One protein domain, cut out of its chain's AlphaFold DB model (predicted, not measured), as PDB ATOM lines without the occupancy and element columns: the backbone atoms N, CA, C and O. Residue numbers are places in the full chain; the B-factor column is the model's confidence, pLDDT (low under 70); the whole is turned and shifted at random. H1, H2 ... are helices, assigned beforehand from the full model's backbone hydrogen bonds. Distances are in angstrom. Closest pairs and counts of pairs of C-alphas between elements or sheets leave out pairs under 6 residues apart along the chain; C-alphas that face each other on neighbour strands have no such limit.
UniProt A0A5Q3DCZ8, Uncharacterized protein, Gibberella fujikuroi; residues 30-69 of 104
ATOM      1  N   ARG A  30      99.624  77.421  27.552       87.56
ATOM      2  CA  ARG A  30     101.061  77.371  27.208       87.56
ATOM      3  C   ARG A  30     101.378  76.580  25.944       87.56
ATOM      4  O   ARG A  30     102.532  76.536  25.539       87.56
ATOM      5  N   LEU A  31     100.396  75.894  25.360       92.56
ATOM      6  CA  LEU A  31     100.651  75.054  24.194       92.56
ATOM      7  C   LEU A  31     100.483  75.879  22.926       92.56
ATOM      8  O   LEU A  31      99.357  76.135  22.510       92.56
ATOM      9  N   ASN A  32     101.595  76.278  22.324       94.56
ATOM     10  CA  ASN A  32     101.589  77.003  21.061       94.56
ATOM     11  C   ASN A  32     101.018  76.160  19.915       94.56
ATOM     12  O   ASN A  32     101.229  74.944  19.842       94.56
ATOM     13  N   CYS A  33     100.313  76.831  19.006       95.62
ATOM     14  CA  CYS A  33     100.095  76.332  17.655       95.62
ATOM     15  C   CYS A  33     101.445  76.095  16.965       95.62
ATOM     16  O   CYS A  33     102.393  76.827  17.211       95.62
ATOM     17  N   VAL A  34     101.551  75.088  16.095       95.56
ATOM     18  CA  VAL A  34     102.781  74.860  15.311       95.56
ATOM     19  C   VAL A  34     103.084  76.023  14.354       95.56
ATOM     20  O   VAL A  34     104.244  76.315  14.086       95.56
ATOM     21  N   PHE A  35     102.050  76.735  13.900       95.25
ATOM     22  CA  PHE A  35     102.145  77.879  12.995       95.25
ATOM     23  C   PHE A  35     102.369  79.190  13.759       95.25
ATOM     24  O   PHE A  35     101.659  80.156  13.531       95.25
ATOM     25  N   GLN A  36     103.328  79.231  14.689       89.75
ATOM     26  CA  GLN A  36     103.524  80.373  15.606       89.75
ATOM     27  C   GLN A  36     103.725  81.720  14.896       89.75
ATOM     28  O   GLN A  36     103.374  82.747  15.457       89.75
ATOM     29  N   ASN A  37     104.266  81.717  13.677       92.50
ATOM     30  CA  ASN A  37     104.497  82.942  12.907       92.50
ATOM     31  C   ASN A  37     103.214  83.510  12.275       92.50
ATOM     32  O   ASN A  37     103.151  84.703  12.008       92.50
ATOM     33  N   ASP A  38     102.202  82.666  12.056       93.25
ATOM     34  CA  ASP A  38     100.957  83.015  11.355       93.25
ATOM     35  C   ASP A  38      99.710  82.779  12.231       93.25
ATOM     36  O   ASP A  38      98.570  82.956  11.794       93.25
ATOM     37  N   CYS A  39      99.903  82.310  13.468       95.38
ATOM     38  CA  CYS A  39      98.843  81.946  14.390       95.38
ATOM     39  C   CYS A  39      99.278  82.047  15.860       95.38
ATOM     40  O   CYS A  39      99.953  81.165  16.397       95.38
ATOM     41  N   ASP A  40      98.733  83.042  16.556       93.69
ATOM     42  CA  ASP A  40      98.987  83.294  17.983       93.69
ATOM     43  C   ASP A  40      98.133  82.430  18.933       93.69
ATOM     44  O   ASP A  40      97.904  82.764  20.103       93.69
ATOM     45  N   TYR A  41      97.568  81.320  18.448       94.25
ATOM     46  CA  TYR A  41      96.686  80.503  19.275       94.25
ATOM     47  C   TYR A  41      97.463  79.681  20.316       94.25
ATOM     48  O   TYR A  41      98.304  78.844  19.989       94.25
ATOM     49  N   LEU A  42      97.065  79.833  21.583       93.50
ATOM     50  CA  LEU A  42      97.565  79.054  22.719       93.50
ATOM     51  C   LEU A  42      96.525  78.044  23.225       93.50
ATOM     52  O   LEU A  42      95.483  78.417  23.754       93.50
ATOM     53  N   GLY A  43      96.778  76.746  23.147       91.38
ATOM     54  CA  GLY A  43      95.951  75.729  23.797       91.38
ATOM     55  C   GLY A  43      96.194  75.652  25.310       91.38
ATOM     56  O   GLY A  43      97.325  75.789  25.787       91.38
ATOM     57  N   ALA A  44      95.143  75.379  26.084       90.50
ATOM     58  CA  ALA A  44      95.297  74.972  27.481       90.50
ATOM     59  C   ALA A  44      95.804  73.534  27.635       90.50
ATOM     60  O   ALA A  44      96.490  73.196  28.596       90.50
ATOM     61  N   ASP A  45      95.390  72.669  26.713       88.81
ATOM     62  CA  ASP A  45      95.731  71.256  26.667       88.81
ATOM     63  C   ASP A  45      95.762  70.771  25.205       88.81
ATOM     64  O   ASP A  45      95.278  71.447  24.291       88.81
ATOM     65  N   LYS A  46      96.355  69.593  24.972       91.38
ATOM     66  CA  LYS A  46      96.509  69.019  23.624       91.38
ATOM     67  C   LYS A  46      95.161  68.843  22.915       91.38
ATOM     68  O   LYS A  46      95.071  69.016  21.703       91.38
ATOM     69  N   LYS A  47      94.092  68.547  23.666       90.50
ATOM     70  CA  LYS A  47      92.736  68.385  23.121       90.50
ATOM     71  C   LYS A  47      92.193  69.707  22.579       90.50
ATOM     72  O   LYS A  47      91.502  69.706  21.558       90.50
ATOM     73  N   GLU A  48      92.467  70.821  23.250       91.19
ATOM     74  CA  GLU A  48      92.101  72.147  22.757       91.19
ATOM     75  C   GLU A  48      92.888  72.519  21.497       91.19
ATOM     76  O   GLU A  48      92.282  72.950  20.518       91.19
ATOM     77  N   LEU A  49      94.198  72.251  21.483       93.88
ATOM     78  CA  LEU A  49      95.055  72.520  20.328       93.88
ATOM     79  C   LEU A  49      94.645  71.698  19.095       93.88
ATOM     80  O   LEU A  49      94.511  72.237  18.001       93.88
ATOM     81  N   HIS A  50      94.321  70.416  19.277       95.12
ATOM     82  CA  HIS A  50      93.772  69.572  18.211       95.12
ATOM     83  C   HIS A  50      92.483  70.146  17.621       95.12
ATOM     84  O   HIS A  50      92.300  70.169  16.407       95.12
ATOM     85  N   ARG A  51      91.580  70.637  18.477       94.44
ATOM     86  CA  ARG A  51      90.351  71.284  18.010       94.44
ATOM     87  C   ARG A  51      90.656  72.564  17.237       94.44
ATOM     88  O   ARG A  51      89.982  72.823  16.248       94.44
ATOM     89  N   HIS A  52      91.622  73.352  17.697       95.38
ATOM     90  CA  HIS A  52      92.059  74.548  16.990       95.38
ATOM     91  C   HIS A  52      92.574  74.206  15.586       95.38
ATOM     92  O   HIS A  52      92.115  74.820  14.626       95.38
ATOM     93  N   TYR A  53      93.392  73.159  15.433       96.88
ATOM     94  CA  TYR A  53      93.839  72.713  14.111       96.88
ATOM     95  C   TYR A  53      92.672  72.363  13.184       96.88
ATOM     96  O   TYR A  53      92.648  72.805  12.046       96.88
ATOM     97  N   TRP A  54      91.641  71.669  13.664       96.12
ATOM     98  CA  TRP A  54      90.474  71.359  12.828       96.12
ATOM     99  C   TRP A  54      89.671  72.580  12.352       96.12
ATOM    100  O   TRP A  54      88.956  72.477  11.355       96.12
ATOM    101  N   VAL A  55      89.770  73.717  13.049       94.25
ATOM    102  CA  VAL A  55      89.062  74.962  12.702       94.25
ATOM    103  C   VAL A  55      89.929  75.892  11.855       94.25
ATOM    104  O   VAL A  55      89.422  76.476  10.903       94.25
ATOM    105  N   SER A  56      91.212  76.026  12.192       95.25
ATOM    106  CA  SER A  56      92.107  77.044  11.625       95.25
ATOM    107  C   SER A  56      93.190  76.472  10.706       95.25
ATOM    108  O   SER A  56      93.663  77.171   9.822       95.25
ATOM    109  N   HIS A  57      93.551  75.196  10.862       96.31
ATOM    110  CA  HIS A  57      94.619  74.527  10.108       96.31
ATOM    111  C   HIS A  57      94.172  73.125   9.667       96.31
ATOM    112  O   HIS A  57      94.792  72.110   9.993       96.31
ATOM    113  N   LYS A  58      93.029  73.053   8.975       94.88
ATOM    114  CA  LYS A  58      92.335  71.785   8.691       94.88
ATOM    115  C   LYS A  58      93.198  70.796   7.904       94.88
ATOM    116  O   LYS A  58      93.182  69.606   8.209       94.88
ATOM    117  N   GLU A  59      93.979  71.286   6.943       96.19
ATOM    118  CA  GLU A  59      94.895  70.444   6.164       96.19
ATOM    119  C   GLU A  59      96.012  69.862   7.037       96.19
ATOM    120  O   GLU A  59      96.293  68.670   6.953       96.19
ATOM    121  N   TYR A  60      96.559  70.649   7.970       96.62
ATOM    122  CA  TYR A  60      97.515  70.146   8.960       96.62
ATOM    123  C   TYR A  60      96.889  69.071   9.855       96.62
ATOM    124  O   TYR A  60      97.509  68.035  10.095       96.62
ATOM    125  N   ALA A  61      95.653  69.285  10.324       96.62
ATOM    126  CA  ALA A  61      94.947  68.307  11.150       96.62
ATOM    127  C   ALA A  61      94.762  66.967  10.421       96.62
ATOM    128  O   ALA A  61      94.997  65.914  11.015       96.62
ATOM    129  N   ARG A  62      94.401  67.007   9.131       95.94
ATOM    130  CA  ARG A  62      94.279  65.812   8.282       95.94
ATOM    131  C   ARG A  62      95.625  65.132   8.051       95.94
ATOM    132  O   ARG A  62      95.729  63.932   8.285       95.94
ATOM    133  N   ALA A  63      96.643  65.891   7.639       97.62
ATOM    134  CA  ALA A  63      97.977  65.365   7.348       97.62
ATOM    135  C   ALA A  63      98.615  64.684   8.570       97.62
ATOM    136  O   ALA A  63      99.287  63.667   8.435       97.62
ATOM    137  N   ASN A  64      98.343  65.199   9.772       96.50
ATOM    138  CA  ASN A  64      98.850  64.655  11.033       96.50
ATOM    139  C   ASN A  64      97.888  63.663  11.705       96.50
ATOM    140  O   ASN A  64      98.058  63.356  12.885       96.50
ATOM    141  N   GLN A  65      96.858  63.194  10.990       96.06
ATOM    142  CA  GLN A  65      95.899  62.194  11.476       96.06
ATOM    143  C   GLN A  65      95.278  62.556  12.836       96.06
ATOM    144  O   GLN A  65      94.993  61.702  13.679       96.06
ATOM    145  N   ILE A  66      95.063  63.852  13.075       95.50
ATOM    146  CA  ILE A  66      94.457  64.331  14.312       95.50
ATOM    147  C   ILE A  66      92.997  63.870  14.318       95.50
ATOM    148  O   ILE A  66      92.279  64.204  13.384       95.50
ATOM    149  N   PRO A  67      92.503  63.168  15.356       93.00
ATOM    150  CA  PRO A  67      91.130  62.673  15.364       93.00
ATOM    151  C   PRO A  67      90.109  63.789  15.133       93.00
ATOM    152  O   PRO A  67      90.160  64.817  15.818       93.00
ATOM    153  N   ASP A  68      89.181  63.571  14.197       92.06
ATOM    154  CA  ASP A  68      88.112  64.527  13.907       92.06
ATOM    155  C   ASP A  68      87.233  64.718  15.155       92.06
ATOM    156  O   ASP A  68      86.644  63.753  15.669       92.06
ATOM    157  N   PRO A  69      87.148  65.948  15.699       93.62
ATOM    158  CA  PRO A  69      86.308  66.229  16.842       93.62
ATOM    159  C   PRO A  69      84.824  66.174  16.489       93.62
ATOM    160  O   PRO A  69      84.028  66.156  17.428       93.62
TER     161      PRO A  69
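This is residues 30 to 69 of the 104 residues of an uncharacterized protein of Gibberella fujikuroi (UniProt A0A5Q3DCZ8). An 11-residue helix, H1, has a looped stretch folded back on itself, residues 30 to 45, on one side, and on the other side the short helix H2, which meets it in a V, with the tail 64 to 69 folding back beside H1. The looped stretch is tied together by a short antiparallel pairing of residues 31 to 32 with 42 to 43. The printed part has 40 residues, with H1 then H2 and no named strand; the class is all helix, though named elements hold 17 of the 40 residues. It is compact and rounded, with a radius of gyration of the C-alphas of 9.2 A and spans of 22 by 19 by 14 A.

H1, residues 46 to 56, is 15.1 A long and begins at C-alpha 46 (96.509, 69.019, 23.624). H2, residues 58 to 63, is 8.7 A long and ends at C-alpha 63 (97.977, 65.365, 7.348).

H1 and H2 touch, closest at the C-alphas of Tyr 53 and Ala 61, 5.4 A apart. They run opposite ways at a steep tilt of 63 degrees. In H1 and H2 every O i to N i+4 pair is within hydrogen-bond range.

The C-alphas farthest apart, of Asn 37 and Pro 69, are 25.0 A apart. The printed part has no cut, and the link from H1 to H2 is tight. Mean pLDDT of the printed part is 94.0; no printed residue is under 70.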